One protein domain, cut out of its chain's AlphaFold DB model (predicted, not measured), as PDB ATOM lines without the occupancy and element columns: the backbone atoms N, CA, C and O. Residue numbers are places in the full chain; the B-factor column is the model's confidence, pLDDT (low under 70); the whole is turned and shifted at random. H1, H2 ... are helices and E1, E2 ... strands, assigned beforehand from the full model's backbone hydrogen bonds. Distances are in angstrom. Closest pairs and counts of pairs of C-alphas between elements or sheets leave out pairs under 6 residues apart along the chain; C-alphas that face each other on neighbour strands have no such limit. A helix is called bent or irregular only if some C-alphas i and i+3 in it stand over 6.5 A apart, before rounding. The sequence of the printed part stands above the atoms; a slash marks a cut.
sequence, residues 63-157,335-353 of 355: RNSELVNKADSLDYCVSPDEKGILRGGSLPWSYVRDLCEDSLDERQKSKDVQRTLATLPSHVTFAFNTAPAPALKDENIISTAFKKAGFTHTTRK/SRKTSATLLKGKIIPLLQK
ATOM      1  N   ARG A  63      53.660 -35.821   3.137       35.16
ATOM      2  CA  ARG A  63      53.444 -35.965   1.669       35.16
ATOM      3  C   ARG A  63      52.799 -37.260   1.164       35.16
ATOM      4  O   ARG A  63      52.241 -37.183   0.082       35.16
ATOM      5  N   ASN A  64      52.764 -38.366   1.909       32.03
ATOM      6  CA  ASN A  64      52.298 -39.653   1.349       32.03
ATOM      7  C   ASN A  64      51.273 -40.421   2.207       32.03
ATOM      8  O   ASN A  64      51.155 -41.632   2.052       32.03
ATOM      9  N   SER A  65      50.534 -39.783   3.124       45.66
ATOM     10  CA  SER A  65      49.340 -40.463   3.651       45.66
ATOM     11  C   SER A  65      48.334 -40.558   2.510       45.66
ATOM     12  O   SER A  65      47.972 -39.515   1.959       45.66
ATOM     13  N   GLU A  66      47.913 -41.770   2.146       63.38
ATOM     14  CA  GLU A  66      46.815 -41.968   1.203       63.38
ATOM     15  C   GLU A  66      45.657 -41.052   1.623       63.38
ATOM     16  O   GLU A  66      45.215 -41.049   2.775       63.38
ATOM     17  N   LEU A  67      45.239 -40.165   0.714       73.50
ATOM     18  CA  LEU A  67      44.182 -39.188   0.987       73.50
ATOM     19  C   LEU A  67      42.878 -39.903   1.371       73.50
ATOM     20  O   LEU A  67      42.094 -39.397   2.172       73.50
ATOM     21  N   VAL A  68      42.701 -41.107   0.827       77.06
ATOM     22  CA  VAL A  68      41.683 -42.084   1.186       77.06
ATOM     23  C   VAL A  68      42.267 -43.045   2.216       77.06
ATOM     24  O   VAL A  68      43.312 -43.638   2.001       77.06
ATOM     25  N   ASN A  69      41.584 -43.184   3.341       81.19
ATOM     26  CA  ASN A  69      41.939 -44.063   4.443       81.19
ATOM     27  C   ASN A  69      40.778 -45.027   4.684       81.19
ATOM     28  O   ASN A  69      39.625 -44.705   4.389       81.19
ATOM     29  N   LYS A  70      41.080 -46.182   5.275       81.56
ATOM     30  CA  LYS A  70      40.088 -47.201   5.604       81.56
ATOM     31  C   LYS A  70      40.231 -47.650   7.050       81.56
ATOM     32  O   LYS A  70      41.325 -47.985   7.500       81.56
ATOM     33  N   ALA A  71      39.116 -47.659   7.768       74.44
ATOM     34  CA  ALA A  71      38.982 -48.223   9.103       74.44
ATOM     35  C   ALA A  71      37.915 -49.316   9.049       74.44
ATOM     36  O   ALA A  71      36.730 -49.003   9.046       74.44
ATOM     37  N   ASP A  72      38.322 -50.586   8.993       82.31
ATOM     38  CA  ASP A  72      37.420 -51.730   8.801       82.31
ATOM     39  C   ASP A  72      36.469 -51.516   7.594       82.31
ATOM     40  O   ASP A  72      36.890 -51.627   6.442       82.31
ATOM     41  N   SER A  73      35.201 -51.185   7.853       82.25
ATOM     42  CA  SER A  73      34.133 -50.934   6.870       82.25
ATOM     43  C   SER A  73      33.903 -49.451   6.543       82.25
ATOM     44  O   SER A  73      33.031 -49.126   5.741       82.25
ATOM     45  N   LEU A  74      34.655 -48.539   7.164       88.69
ATOM     46  CA  LEU A  74      34.489 -47.097   7.013       88.69
ATOM     47  C   LEU A  74      35.635 -46.499   6.198       88.69
ATOM     48  O   LEU A  74      36.765 -46.387   6.683       88.69
ATOM     49  N   ASP A  75      35.313 -46.033   4.996       89.38
ATOM     50  CA  ASP A  75      36.220 -45.225   4.189       89.38
ATOM     51  C   ASP A  75      36.101 -43.745   4.575       89.38
ATOM     52  O   ASP A  75      35.004 -43.201   4.741       89.38
ATOM     53  N   TYR A  76      37.241 -43.073   4.714       92.19
ATOM     54  CA  TYR A  76      37.294 -41.669   5.102       92.19
ATOM     55  C   TYR A  76      38.514 -40.964   4.517       92.19
ATOM     56  O   TYR A  76      39.507 -41.592   4.165       92.19
ATOM     57  N   CYS A  77      38.477 -39.638   4.446       92.00
ATOM     58  CA  CYS A  77      39.661 -38.835   4.150       92.00
ATOM     59  C   CYS A  77      40.128 -38.072   5.387       92.00
ATOM     60  O   CYS A  77      39.335 -37.796   6.289       92.00
ATOM     61  N   VAL A  78      41.419 -37.732   5.442       90.62
ATOM     62  CA  VAL A  78      41.982 -36.807   6.436       90.62
ATOM     63  C   VAL A  78      42.909 -35.841   5.739       90.62
ATOM     64  O   VAL A  78      43.753 -36.231   4.939       90.62
ATOM     65  N   SER A  79      42.768 -34.566   6.064       87.19
ATOM     66  CA  SER A  79      43.569 -33.518   5.458       87.19
ATOM     67  C   SER A  79      43.579 -32.250   6.323       87.19
ATOM     68  O   SER A  79      42.655 -32.019   7.109       87.19
ATOM     69  N   PRO A  80      44.648 -31.441   6.268       86.31
ATOM     70  CA  PRO A  80      44.707 -30.183   7.003       86.31
ATOM     71  C   PRO A  80      43.855 -29.104   6.324       86.31
ATOM     72  O   PRO A  80      43.933 -28.921   5.114       86.31
ATOM     73  N   ASP A  81      43.090 -28.341   7.109       80.94
ATOM     74  CA  ASP A  81      42.488 -27.092   6.637       80.94
ATOM     75  C   ASP A  81      43.532 -25.963   6.508       80.94
ATOM     76  O   ASP A  81      44.700 -26.123   6.869       80.94
ATOM     77  N   GLU A  82      43.110 -24.790   6.029       75.69
ATOM     78  CA  GLU A  82      43.976 -23.609   5.855       75.69
ATOM     79  C   GLU A  82      44.681 -23.161   7.149       75.69
ATOM     80  O   GLU A  82      45.720 -22.505   7.109       75.69
ATOM     81  N   LYS A  83      44.145 -23.535   8.317       80.12
ATOM     82  CA  LYS A  83      44.704 -23.223   9.643       80.12
ATOM     83  C   LYS A  83      45.568 -24.365  10.192       80.12
ATOM     84  O   LYS A  83      45.924 -24.348  11.379       80.12
ATOM     85  N   GLY A  84      45.864 -25.364   9.359       81.69
ATOM     86  CA  GLY A  84      46.609 -26.570   9.704       81.69
ATOM     87  C   GLY A  84      45.852 -27.527  10.628       81.69
ATOM     88  O   GLY A  84      46.472 -28.404  11.225       81.69
ATOM     89  N   ILE A  85      44.538 -27.355  10.814       84.50
ATOM     90  CA  ILE A  85      43.733 -28.257  11.643       84.50
ATOM     91  C   ILE A  85      43.361 -29.467  10.795       84.50
ATOM     92  O   ILE A  85      42.736 -29.322   9.748       84.50
ATOM     93  N   LEU A  86      43.692 -30.667  11.269       88.81
ATOM     94  CA  LEU A  86      43.299 -31.889  10.583       88.81
ATOM     95  C   LEU A  86      41.785 -32.099  10.667       88.81
ATOM     96  O   LEU A  86      41.195 -32.164  11.756       88.81
ATOM     97  N   ARG A  87      41.174 -32.229   9.495       89.25
ATOM     98  CA  ARG A  87      39.766 -32.546   9.292       89.25
ATOM     99  C   ARG A  87      39.651 -33.839   8.515       89.25
ATOM    100  O   ARG A  87      40.439 -34.089   7.610       89.25
ATOM    101  N   GLY A  88      38.663 -34.639   8.863       91.69
ATOM    102  CA  GLY A  88      38.312 -35.821   8.109       91.69
ATOM    103  C   GLY A  88      36.815 -35.995   7.974       91.69
ATOM    104  O   GLY A  88      36.025 -35.329   8.649       91.69
ATOM    105  N   GLY A  89      36.423 -36.902   7.096       92.12
ATOM    106  CA  GLY A  89      35.021 -37.180   6.842       92.12
ATOM    107  C   GLY A  89      34.810 -38.217   5.759       92.12
ATOM    108  O   GLY A  89      35.765 -38.839   5.292       92.12
ATOM    109  N   SER A  90      33.546 -38.399   5.386       91.12
ATOM    110  CA  SER A  90      33.157 -39.275   4.282       91.12
ATOM    111  C   SER A  90      33.812 -38.839   2.968       91.12
ATOM    112  O   SER A  90      33.953 -37.643   2.702       91.12
ATOM    113  N   LEU A  91      34.169 -39.808   2.126       91.19
ATOM    114  CA  LEU A  91      34.559 -39.526   0.743       91.19
ATOM    115  C   LEU A  91      33.373 -38.921  -0.033       91.19
ATOM    116  O   LEU A  91      32.229 -39.275   0.258       91.19
ATOM    117  N   PRO A  92      33.601 -38.079  -1.062       89.81
ATOM    118  CA  PRO A  92      32.509 -37.478  -1.836       89.81
ATOM    119  C   PRO A  92      31.548 -38.508  -2.444       89.81
ATOM    120  O   PRO A  92      30.352 -38.255  -2.547       89.81
ATOM    121  N   TRP A  93      32.051 -39.684  -2.824       91.38
ATOM    122  CA  TRP A  93      31.292 -40.799  -3.403       91.38
ATOM    123  C   TRP A  93      30.889 -41.867  -2.374       91.38
ATOM    124  O   TRP A  93      30.577 -42.985  -2.756       91.38
ATOM    125  N   SER A  94      30.928 -41.581  -1.070       91.06
ATOM    126  CA  SER A  94      30.580 -42.581  -0.054       91.06
ATOM    127  C   SER A  94      29.716 -41.990   1.050       91.06
ATOM    128  O   SER A  94      29.988 -40.913   1.577       91.06
ATOM    129  N   TYR A  95      28.633 -42.682   1.381       92.38
ATOM    130  CA  TYR A  95      27.854 -42.447   2.584       92.38
ATOM    131  C   TYR A  95      28.167 -43.497   3.641       92.38
ATOM    132  O   TYR A  95      28.429 -44.657   3.335       92.38
ATOM    133  N   VAL A  96      28.028 -43.108   4.909       92.19
ATOM    134  CA  VAL A  96      27.904 -44.094   5.983       92.19
ATOM    135  C   VAL A  96      26.554 -44.789   5.820       92.19
ATOM    136  O   VAL A  96      25.508 -44.174   6.038       92.19
ATOM    137  N   ARG A  97      26.581 -46.050   5.388       88.69
ATOM    138  CA  ARG A  97      25.379 -46.844   5.100       88.69
ATOM    139  C   ARG A  97      25.402 -48.184   5.823       88.69
ATOM    140  O   ARG A  97      24.525 -48.442   6.639       88.69
ATOM    141  N   ASP A  98      26.448 -48.966   5.562       84.75
ATOM    142  CA  ASP A  98      26.632 -50.317   6.083       84.75
ATOM    143  C   ASP A  98      27.975 -50.374   6.818       84.75
ATOM    144  O   ASP A  98      29.033 -50.456   6.200       84.75
ATOM    145  N   LEU A  99      27.954 -50.267   8.150       86.75
ATOM    146  CA  LEU A  99      29.183 -50.332   8.955       86.75
ATOM    147  C   LEU A  99      29.484 -51.735   9.492       86.75
ATOM    148  O   LEU A  99      30.530 -51.949  10.105       86.75
ATOM    149  N   CYS A 100      28.592 -52.688   9.270       87.88
ATOM    150  CA  CYS A 100      28.680 -54.048   9.777       87.88
ATOM    151  C   CYS A 100      27.997 -55.013   8.805       87.88
ATOM    152  O   CYS A 100      27.142 -54.606   8.020       87.88
ATOM    153  N   GLU A 101      28.368 -56.289   8.872       87.94
ATOM    154  CA  GLU A 101      27.747 -57.341   8.066       87.94
ATOM    155  C   GLU A 101      26.306 -57.620   8.524       87.94
ATOM    156  O   GLU A 101      26.007 -57.642   9.722       87.94
ATOM    157  N   ASP A 102      25.412 -57.880   7.565       88.81
ATOM    158  CA  ASP A 102      23.985 -58.117   7.830       88.81
ATOM    159  C   ASP A 102      23.731 -59.393   8.652       88.81
ATOM    160  O   ASP A 102      22.736 -59.473   9.369       88.81
ATOM    161  N   SER A 103      24.631 -60.379   8.573       92.69
ATOM    162  CA  SER A 103      24.540 -61.667   9.274       92.69
ATOM    163  C   SER A 103      24.819 -61.590  10.776       92.69
ATOM    164  O   SER A 103      24.593 -62.570  11.488       92.69
ATOM    165  N   LEU A 104      25.344 -60.468  11.266       92.50
ATOM    166  CA  LEU A 104      25.691 -60.291  12.672       92.50
ATOM    167  C   LEU A 104      24.453 -59.962  13.512       92.50
ATOM    168  O   LEU A 104      23.573 -59.216  13.085       92.50
ATOM    169  N   ASP A 105      24.417 -60.454  14.750       95.31
ATOM    170  CA  ASP A 105      23.409 -60.012  15.714       95.31
ATOM    171  C   ASP A 105      23.635 -58.546  16.141       95.31
ATOM    172  O   ASP A 105      24.726 -57.986  15.991       95.31
ATOM    173  N   GLU A 106      22.609 -57.902  16.707       94.06
ATOM    174  CA  GLU A 106      22.674 -56.484  17.096       94.06
ATOM    175  C   GLU A 106      23.826 -56.167  18.063       94.06
ATOM    176  O   GLU A 106      24.424 -55.084  18.014       94.06
ATOM    177  N   ARG A 107      24.168 -57.106  18.956       94.56
ATOM    178  CA  ARG A 107      25.243 -56.916  19.934       94.56
ATOM    179  C   ARG A 107      26.595 -56.907  19.235       94.56
ATOM    180  O   ARG A 107      27.448 -56.087  19.588       94.56
ATOM    181  N   GLN A 108      26.793 -57.799  18.274       94.69
ATOM    182  CA  GLN A 108      28.019 -57.903  17.503       94.69
ATOM    183  C   GLN A 108      28.159 -56.726  16.536       94.69
ATOM    184  O   GLN A 108      29.202 -56.075  16.552       94.69
ATOM    185  N   LYS A 109      27.078 -56.335  15.844       94.50
ATOM    186  CA  LYS A 109      27.025 -55.089  15.061       94.50
ATOM    187  C   LYS A 109      27.439 -53.881  15.901       94.50
ATOM    188  O   LYS A 109      28.314 -53.114  15.513       94.50
ATOM    189  N   SER A 110      26.879 -53.733  17.106       93.94
ATOM    190  CA  SER A 110      27.224 -52.617  17.998       93.94
ATOM    191  C   SER A 110      28.700 -52.600  18.402       93.94
ATOM    192  O   SER A 110      29.299 -51.523  18.474       93.94
ATOM    193  N   LYS A 111      29.296 -53.769  18.668       93.69
ATOM    194  CA  LYS A 111      30.728 -53.886  18.977       93.69
ATOM    195  C   LYS A 111      31.597 -53.534  17.777       93.69
ATOM    196  O   LYS A 111      32.564 -52.798  17.953       93.69
ATOM    197  N   ASP A 112      31.242 -54.017  16.592       93.12
ATOM    198  CA  ASP A 112      32.014 -53.780  15.376       93.12
ATOM    199  C   ASP A 112      31.999 -52.298  15.002       93.12
ATOM    200  O   ASP A 112      33.064 -51.706  14.849       93.12
ATOM    201  N   VAL A 113      30.834 -51.640  15.016       94.38
ATOM    202  CA  VAL A 113      30.759 -50.188  14.772       94.38
ATOM    203  C   VAL A 113      31.570 -49.404  15.811       94.38
ATOM    204  O   VAL A 113      32.293 -48.471  15.466       94.38
ATOM    205  N   GLN A 114      31.503 -49.777  17.094       94.38
ATOM    206  CA  GLN A 114      32.305 -49.124  18.136       94.38
ATOM    207  C   GLN A 114      33.812 -49.327  17.924       94.38
ATOM    208  O   GLN A 114      34.573 -48.381  18.129       94.38
ATOM    209  N   ARG A 115      34.243 -50.520  17.495       93.38
ATOM    210  CA  ARG A 115      35.642 -50.809  17.151       93.38
ATOM    211  C   ARG A 115      36.094 -49.952  15.973       93.38
ATOM    212  O   ARG A 115      37.104 -49.265  16.102       93.38
ATOM    213  N   THR A 116      35.312 -49.912  14.895       93.38
ATOM    214  CA  THR A 116      35.566 -49.070  13.718       93.38
ATOM    215  C   THR A 116      35.732 -47.599  14.101       93.38
ATOM    216  O   THR A 116      36.676 -46.942  13.681       93.38
ATOM    217  N   LEU A 117      34.867 -47.060  14.963       94.69
ATOM    218  CA  LEU A 117      34.977 -45.662  15.400       94.69
ATOM    219  C   LEU A 117      36.155 -45.409  16.355       94.69
ATOM    220  O   LEU A 117      36.652 -44.278  16.427       94.69
ATOM    221  N   ALA A 118      36.605 -46.426  17.094       92.12
ATOM    222  CA  ALA A 118      37.738 -46.322  18.011       92.12
ATOM    223  C   ALA A 118      39.092 -46.229  17.285       92.12
ATOM    224  O   ALA A 118      40.032 -45.669  17.851       92.12
ATOM    225  N   THR A 119      39.193 -46.712  16.041       92.62
ATOM    226  CA  THR A 119      40.413 -46.578  15.222       92.62
ATOM    227  C   THR A 119      40.580 -45.171  14.639       92.62
ATOM    228  O   THR A 119      41.689 -44.787  14.267       92.62
ATOM    229  N   LEU A 120      39.515 -44.355  14.616       93.06
ATOM    230  CA  LEU A 120      39.569 -42.999  14.074       93.06
ATOM    231  C   LEU A 120      40.511 -42.094  14.890       93.06
ATOM    232  O   LEU A 120      40.259 -41.867  16.084       93.06
ATOM    233  N   PRO A 121      41.507 -41.442  14.255       91.69
ATOM    234  CA  PRO A 121      42.470 -40.581  14.934       91.69
ATOM    235  C   PRO A 121      41.809 -39.510  15.806       91.69
ATOM    236  O   PRO A 121      41.072 -38.638  15.346       91.69
ATOM    237  N   SER A 122      42.090 -39.530  17.106       89.56
ATOM    238  CA  SER A 122      41.402 -38.641  18.051       89.56
ATOM    239  C   SER A 122      41.763 -37.161  17.924       89.56
ATOM    240  O   SER A 122      41.088 -36.309  18.491       89.56
ATOM    241  N   HIS A 123      42.888 -36.864  17.274       89.75
ATOM    242  CA  HIS A 123      43.389 -35.506  17.077       89.75
ATOM    243  C   HIS A 123      42.845 -34.868  15.783       89.75
ATOM    244  O   HIS A 123      43.159 -33.716  15.491       89.75
ATOM    245  N   VAL A 124      41.995 -35.591  15.045       91.38
ATOM    246  CA  VAL A 124      41.328 -35.138  13.821       91.38
ATOM    247  C   VAL A 124      39.872 -34.789  14.128       91.38
ATOM    248  O   VAL A 124      39.176 -35.510  14.849       91.38
ATOM    249  N   THR A 125      39.410 -33.660  13.589       92.69
ATOM    250  CA  THR A 125      37.986 -33.298  13.613       92.69
ATOM    251  C   THR A 125      37.264 -34.062  12.511       92.69
ATOM    252  O   THR A 125      37.655 -33.935  11.359       92.69
ATOM    253  N   PHE A 126      36.213 -34.812  12.836       94.75
ATOM    254  CA  PHE A 126      35.484 -35.626  11.858       94.75
ATOM    255  C   PHE A 126      34.071 -35.111  11.592       94.75
ATOM    256  O   PHE A 126      33.426 -34.611  12.515       94.75
ATOM    257  N   ALA A 127      33.586 -35.282  10.362       93.69
ATOM    258  CA  ALA A 127      32.179 -35.148   9.990       93.69
ATOM    259  C   ALA A 127      31.792 -36.241   8.983       93.69
ATOM    260  O   ALA A 127      32.389 -36.343   7.914       93.69
ATOM    261  N   PHE A 128      30.803 -37.060   9.328       95.19
ATOM    262  CA  PHE A 128      30.314 -38.150   8.489       95.19
ATOM    263  C   PHE A 128      28.847 -37.939   8.154       95.19
ATOM    264  O   PHE A 128      28.042 -37.700   9.054       95.19
ATOM    265  N   ASN A 129      28.510 -38.076   6.873       93.31
ATOM    266  CA  ASN A 129      27.131 -38.061   6.402       93.31
ATOM    267  C   ASN A 129      26.646 -39.500   6.232       93.31
ATOM    268  O   ASN A 129      27.321 -40.317   5.596       93.31
ATOM    269  N   THR A 130      25.473 -39.809   6.777       94.44
ATOM    270  CA  THR A 130      24.808 -41.080   6.507       94.44
ATOM    271  C   THR A 130      24.051 -41.037   5.194       94.44
ATOM    272  O   THR A 130      23.660 -39.967   4.718       94.44
ATOM    273  N   ALA A 131      23.776 -42.217   4.649       92.88
ATOM    274  CA  ALA A 131      22.792 -42.337   3.590       92.88
ATOM    275  C   ALA A 131      21.423 -41.843   4.112       92.88
ATOM    276  O   ALA A 131      21.111 -42.040   5.294       92.88
ATOM    277  N   PRO A 132      20.608 -41.179   3.278       91.75
ATOM    278  CA  PRO A 132      19.220 -40.885   3.620       91.75
ATOM    279  C   PRO A 132      18.397 -42.169   3.801       91.75
ATOM    280  O   PRO A 132      18.670 -43.192   3.165       91.75
ATOM    281  N   ALA A 133      17.357 -42.118   4.633       85.12
ATOM    282  CA  ALA A 133      16.424 -43.235   4.777       85.12
ATOM    283  C   ALA A 133      15.728 -43.565   3.431       85.12
ATOM    284  O   ALA A 133      15.493 -42.659   2.625       85.12
ATOM    285  N   PRO A 134      15.396 -44.844   3.156       86.62
ATOM    286  CA  PRO A 134      15.620 -46.035   3.985       86.62
ATOM    287  C   PRO A 134      16.979 -46.718   3.734       86.62
ATOM    288  O   PRO A 134      17.180 -47.846   4.169       86.62
ATOM    289  N   ALA A 135      17.904 -46.084   3.003       90.94
ATOM    290  CA  ALA A 135      19.160 -46.729   2.622       90.94
ATOM    291  C   ALA A 135      20.099 -46.963   3.818       90.94
ATOM    292  O   ALA A 135      20.923 -47.869   3.764       90.94
ATOM    293  N   LEU A 136      19.982 -46.170   4.889       91.19
ATOM    294  CA  LEU A 136      20.730 -46.371   6.130       91.19
ATOM    295  C   LEU A 136      20.203 -47.588   6.903       91.19
ATOM    296  O   LEU A 136      19.082 -47.564   7.411       91.19
ATOM    297  N   LYS A 137      21.037 -48.619   7.048       90.50
ATOM    298  CA  LYS A 137      20.742 -49.779   7.894       90.50
ATOM    299  C   LYS A 137      21.165 -49.535   9.339       90.50
ATOM    300  O   LYS A 137      22.038 -48.717   9.612       90.50
ATOM    301  N   ASP A 138      20.542 -50.266  10.265       92.50
ATOM    302  CA  ASP A 138      20.930 -50.309  11.682       92.50
ATOM    303  C   ASP A 138      21.082 -48.916  12.338       92.50
ATOM    304  O   ASP A 138      21.950 -48.697  13.188       92.50
ATOM    305  N   GLU A 139      20.227 -47.956  11.959       92.94
ATOM    306  CA  GLU A 139      20.348 -46.541  12.345       92.94
ATOM    307  C   GLU A 139      20.515 -46.350  13.860       92.94
ATOM    308  O   GLU A 139      21.373 -45.587  14.307       92.94
ATOM    309  N   ASN A 140      19.752 -47.088  14.672       93.94
ATOM    310  CA  ASN A 140      19.838 -47.019  16.133       93.94
ATOM    311  C   ASN A 140      21.208 -47.468  16.668       93.94
ATOM    312  O   ASN A 140      21.737 -46.865  17.611       93.94
ATOM    313  N   ILE A 141      21.794 -48.507  16.066       94.88
ATOM    314  CA  ILE A 141      23.114 -49.034  16.435       94.88
ATOM    315  C   ILE A 141      24.186 -48.010  16.067       94.88
ATOM    316  O   ILE A 141      25.004 -47.652  16.921       94.88
ATOM    317  N   ILE A 142      24.135 -47.491  14.838       94.44
ATOM    318  CA  ILE A 142      25.051 -46.464  14.331       94.44
ATOM    319  C   ILE A 142      24.973 -45.215  15.213       94.44
ATOM    320  O   ILE A 142      25.977 -44.798  15.790       94.44
ATOM    321  N   SER A 143      23.775 -44.667  15.410       95.00
ATOM    322  CA  SER A 143      23.547 -43.462  16.210       95.00
ATOM    323  C   SER A 143      24.076 -43.606  17.638       95.00
ATOM    324  O   SER A 143      24.796 -42.738  18.145       95.00
ATOM    325  N   THR A 144      23.807 -44.749  18.275       95.69
ATOM    326  CA  THR A 144      24.306 -45.041  19.624       95.69
ATOM    327  C   THR A 144      25.831 -45.139  19.660       95.69
ATOM    328  O   THR A 144      26.456 -44.600  20.579       95.69
ATOM    329  N   ALA A 145      26.448 -45.804  18.682       95.44
ATOM    330  CA  ALA A 145      27.898 -45.960  18.612       95.44
ATOM    331  C   ALA A 145      28.609 -44.619  18.367       95.44
ATOM    332  O   ALA A 145      29.543 -44.285  19.098       95.44
ATOM    333  N   PHE A 146      28.118 -43.804  17.428       96.12
ATOM    334  CA  PHE A 146      28.639 -42.458  17.172       96.12
ATOM    335  C   PHE A 146      28.536 -41.563  18.410       96.12
ATOM    336  O   PHE A 146      29.519 -40.927  18.803       96.12
ATOM    337  N   LYS A 147      27.386 -41.570  19.097       96.00
ATOM    338  CA  LYS A 147      27.199 -40.817  20.346       96.00
ATOM    339  C   LYS A 147      28.186 -41.257  21.433       96.00
ATOM    340  O   LYS A 147      28.796 -40.407  22.080       96.00
ATOM    341  N   LYS A 148      28.388 -42.568  21.616       94.88
ATOM    342  CA  LYS A 148      29.380 -43.116  22.564       94.88
ATOM    343  C   LYS A 148      30.818 -42.739  22.196       94.88
ATOM    344  O   LYS A 148      31.621 -42.496  23.089       94.88
ATOM    345  N   ALA A 149      31.124 -42.629  20.904       93.69
ATOM    346  CA  ALA A 149      32.422 -42.188  20.395       93.69
ATOM    347  C   ALA A 149      32.632 -40.656  20.452       93.69
ATOM    348  O   ALA A 149      33.633 -40.145  19.938       93.69
ATOM    349  N   GLY A 150      31.707 -39.912  21.074       94.00
ATOM    350  CA  GLY A 150      31.817 -38.468  21.289       94.00
ATOM    351  C   GLY A 150      31.418 -37.613  20.087       94.00
ATOM    352  O   GLY A 150      31.789 -36.439  20.031       94.00
ATOM    353  N   PHE A 151      30.687 -38.175  19.122       96.19
ATOM    354  CA  PHE A 151      30.127 -37.402  18.019       96.19
ATOM    355  C   PHE A 151      28.822 -36.720  18.441       96.19
ATOM    356  O   PHE A 151      27.979 -37.297  19.130       96.19
ATOM    357  N   THR A 152      28.643 -35.486  17.986       96.00
ATOM    358  CA  THR A 152      27.363 -34.786  17.988       96.00
ATOM    359  C   THR A 152      26.569 -35.166  16.751       96.00
ATOM    360  O   THR A 152      27.132 -35.260  15.662       96.00
ATOM    361  N   HIS A 153      25.268 -35.362  16.928       95.50
ATOM    362  CA  HIS A 153      24.329 -35.685  15.861       95.50
ATOM    363  C   HIS A 153      23.569 -34.432  15.435       95.50
ATOM    364  O   HIS A 153      23.115 -33.655  16.277       95.50
ATOM    365  N   THR A 154      23.442 -34.250  14.128       94.50
ATOM    366  CA  THR A 154      22.588 -33.241  13.506       94.50
ATOM    367  C   THR A 154      21.866 -33.859  12.324       94.50
ATOM    368  O   THR A 154      22.420 -34.703  11.628       94.50
ATOM    369  N   THR A 155      20.651 -33.405  12.055       92.56
ATOM    370  CA  THR A 155      19.890 -33.835  10.885       92.56
ATOM    371  C   THR A 155      19.953 -32.747   9.819       92.56
ATOM    372  O   THR A 155      19.773 -31.567  10.121       92.56
ATOM    373  N   ARG A 156      20.210 -33.131   8.567       90.25
ATOM    374  CA  ARG A 156      20.202 -32.223   7.416       90.25
ATOM    375  C   ARG A 156      19.126 -32.625   6.427       90.25
ATOM    376  O   ARG A 156      19.051 -33.785   6.032       90.25
ATOM    377  N   LYS A 157      18.342 -31.646   5.992       92.19
ATOM    378  CA  LYS A 157      17.398 -31.794   4.885       92.19
ATOM    379  C   LYS A 157      18.153 -31.969   3.565       92.19
ATOM    380  O   LYS A 157      19.153 -31.285   3.332       92.19
ATOM    381  N   SER A 335      29.282 -35.426  13.769       95.62
ATOM    382  CA  SER A 335      30.506 -34.622  13.828       95.62
ATOM    383  C   SER A 335      31.219 -34.727  15.175       95.62
ATOM    384  O   SER A 335      30.600 -34.662  16.231       95.62
ATOM    385  N   ARG A 336      32.546 -34.876  15.167       94.69
ATOM    386  CA  ARG A 336      33.402 -34.914  16.364       94.69
ATOM    387  C   ARG A 336      34.429 -33.800  16.280       94.69
ATOM    388  O   ARG A 336      35.326 -33.847  15.442       94.69
ATOM    389  N   LYS A 337      34.322 -32.803  17.158       90.62
ATOM    390  CA  LYS A 337      35.282 -31.690  17.251       90.62
ATOM    391  C   LYS A 337      36.386 -32.019  18.249       90.62
ATOM    392  O   LYS A 337      36.120 -32.585  19.304       90.62
ATOM    393  N   THR A 338      37.616 -31.621  17.940       85.88
ATOM    394  CA  THR A 338      38.742 -31.742  18.875       85.88
ATOM    395  C   THR A 338      38.843 -30.520  19.784       85.88
ATOM    396  O   THR A 338      38.365 -29.431  19.447       85.88
ATOM    397  N   SER A 339      39.521 -30.670  20.926       77.19
ATOM    398  CA  SER A 339      39.805 -29.559  21.843       77.19
ATOM    399  C   SER A 339      40.522 -28.405  21.134       77.19
ATOM    400  O   SER A 339      40.189 -27.249  21.366       77.19
ATOM    401  N   ALA A 340      41.433 -28.703  20.199       71.38
ATOM    402  CA  ALA A 340      42.122 -27.693  19.394       71.38
ATOM    403  C   ALA A 340      41.147 -26.837  18.566       71.38
ATOM    404  O   ALA A 340      41.265 -25.611  18.539       71.38
ATOM    405  N   THR A 341      40.144 -27.463  17.942       70.44
ATOM    406  CA  THR A 341      39.105 -26.767  17.168       70.44
ATOM    407  C   THR A 341      38.208 -25.915  18.069       70.44
ATOM    408  O   THR A 341      37.858 -24.791  17.710       70.44
ATOM    409  N   LEU A 342      37.864 -26.416  19.260       70.81
ATOM    410  CA  LEU A 342      37.042 -25.688  20.233       70.81
ATOM    411  C   LEU A 342      37.771 -24.469  20.819       70.81
ATOM    412  O   LEU A 342      37.170 -23.401  20.944       70.81
ATOM    413  N   LEU A 343      39.062 -24.611  21.133       67.75
ATOM    414  CA  LEU A 343      39.897 -23.541  21.683       67.75
ATOM    415  C   LEU A 343      40.166 -22.456  20.632       67.75
ATOM    416  O   LEU A 343      39.904 -21.283  20.891       67.75
ATOM    417  N   LYS A 344      40.593 -22.826  19.414       64.50
ATOM    418  CA  LYS A 344      40.851 -21.854  18.333       64.50
ATOM    419  C   LYS A 344      39.590 -21.098  17.895       64.50
ATOM    420  O   LYS A 344      39.684 -19.926  17.551       64.50
ATOM    421  N   GLY A 345      38.418 -21.741  17.929       58.59
ATOM    422  CA  GLY A 345      37.150 -21.124  17.523       58.59
ATOM    423  C   GLY A 345      36.565 -20.120  18.523       58.59
ATOM    424  O   GLY A 345      35.773 -19.274  18.121       58.59
ATOM    425  N   LYS A 346      36.938 -20.197  19.809       58.78
ATOM    426  CA  LYS A 346      36.400 -19.313  20.859       58.78
ATOM    427  C   LYS A 346      37.426 -18.346  21.438       58.78
ATOM    428  O   LYS A 346      37.063 -17.218  21.732       58.78
ATOM    429  N   ILE A 347      38.681 -18.762  21.599       56.69
ATOM    430  CA  ILE A 347      39.686 -17.984  22.336       56.69
ATOM    431  C   ILE A 347      40.338 -16.922  21.452       56.69
ATOM    432  O   ILE A 347      40.489 -15.793  21.896       56.69
ATOM    433  N   ILE A 348      40.673 -17.234  20.197       58.12
ATOM    434  CA  ILE A 348      41.334 -16.265  19.302       58.12
ATOM    435  C   ILE A 348      40.440 -15.043  19.024       58.12
ATOM    436  O   ILE A 348      40.925 -13.930  19.208       58.12
ATOM    437  N   PRO A 349      39.140 -15.194  18.695       53.78
ATOM    438  CA  PRO A 349      38.261 -14.037  18.513       53.78
ATOM    439  C   PRO A 349      38.016 -13.254  19.807       53.78
ATOM    440  O   PRO A 349      37.715 -12.068  19.758       53.78
ATOM    441  N   LEU A 350      38.109 -13.913  20.968       51.91
ATOM    442  CA  LEU A 350      37.968 -13.256  22.267       51.91
ATOM    443  C   LEU A 350      39.221 -12.437  22.601       51.91
ATOM    444  O   LEU A 350      39.102 -11.292  23.012       51.91
ATOM    445  N   LEU A 351      40.414 -12.990  22.364       49.06
ATOM    446  CA  LEU A 351      41.687 -12.296  22.560       49.06
ATOM    447  C   LEU A 351      41.862 -11.130  21.576       49.06
ATOM    448  O   LEU A 351      42.319 -10.076  21.987       49.06
ATOM    449  N   GLN A 352      41.418 -11.273  20.324       53.75
ATOM    450  CA  GLN A 352      41.391 -10.186  19.330       53.75
ATOM    451  C   GLN A 352      40.384  -9.069  19.639       53.75
ATOM    452  O   GLN A 352      40.408  -8.042  18.979       53.75
ATOM    453  N   LYS A 353      39.451  -9.285  20.575       58.06
ATOM    454  CA  LYS A 353      38.549  -8.236  21.073       58.06
ATOM    455  C   LYS A 353      39.078  -7.550  22.333       58.06
ATOM    456  O   LYS A 353      38.522  -6.532  22.731       58.06
TER     457      LYS A 353
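AT A GLANCE: This is residues 63 to 157 and 335 to 353 of the 355 residues of an uncharacterized protein of Micavibrio aeruginosavorus (UniProt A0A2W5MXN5). A small, strongly twisted sheet of four strands, E1 to E4, has two helices, H1 and H2, packed on each other toward one end of the domain, and a third helix, H3, reaching away at the opposite end as an arm whose residues 345 to 353 stick out free. H1 meets the sheet with its last turns, near Ala 71 of E1 and Leu 74 of E2, and a fifth strand, E5, lies past the E4 edge without joining the sheet. The printed part has 114 residues, with five named strands and three named helices in the order E1, E2, E3, H1, E4, H2, E5, H3; the sheet is mixed, in the order E1, E2, E3, E4, and the class is mixed, helices and strands. The whole is only just compact, close to loose, with a radius of gyration of the C-alphas of 15.6 A, and its outline is elongated, 55 by 31 by 26 A, the H3 arm adding to the length.

IN THESE COORDINATES: E1 is residues 68 to 71 and begins at C-alpha 68, (41.683, -42.084, 1.186). E2, residues 74 to 80, is the longest strand by residues and measures 19.8 A from first to last C-alpha. E3 is residues 86 to 89, 10.5 A long. After residues 90 to 105, which hold no named element, H1 takes residues 106 to 118, 18.2 A long, from C-alpha 106 at (22.674, -56.484, 17.096). E4 is residues 125 to 129, 13.9 A long, H2 is residues 139 to 148, 14.1 A long, and E5 is residues 152 to 157, 16.7 A long. H3, residues 339 to 353, runs 21.4 A and ends at C-alpha 353, (38.549, -8.236, 21.073); it is irregular, but only just, with C-alphas 345 and 348 6.7 A apart.

HOW THE PARTS SIT: E1, E2 and E3 form a meander, each strand the antiparallel neighbour of the one before. In the hairpin of E1 and E2, N 69 and O 76 are within hydrogen-bond range at 2.7 A. In the hairpin of E2 and E3, N 79 and O 87 are at 2.8 A. The pairing of E2 is staggered: its residues 74 to 77 pair with E1 and its residues 77 to 80 with E3. E3 and E4 are parallel, with N 88 and O 125 at 2.8 A, and E3, H1, E4 make a strand-helix-strand unit, two parallel neighbour strands with a helix between them in the chain, with a right-handed crossover. Residues 126 to 127 of E4 also pair, antiparallel, with residues 335 to 336. H1 only grazes the sheet, with its residues 113 to 118; its C-alpha of Thr 116 is 5.8 A from that of Ala 71, the closest of H1 and E1. H1 and H2 touch at a steep tilt of 43 degrees, the same way, closest at the C-alphas of Gln 114 and Ala 145, 5.4 A apart. H2 is not on the sheet. E5 pairs with no named strand, but E4 and E5 are near each other. H3 only grazes the sheet, with its residues 339 to 341, and is apart from H1 and H2. Every O i to N i+4 pair is within hydrogen-bond range in H1 and H2, and 8 of 11 are in H3.

THE WHOLE: The C-alphas farthest apart are those of Ser 103 and Lys 353, at 56.5 A. Without the free residues 345 to 353, the body spans 42 by 29 by 27 A. Residues 158 to 334 are not printed, and C-alphas 157 and 335 are 16.1 A apart across this cut. The link E3 to H1 is long. The mean pLDDT of the printed part is 85.1; residues 63 to 66 and 343 to 353 are under 70.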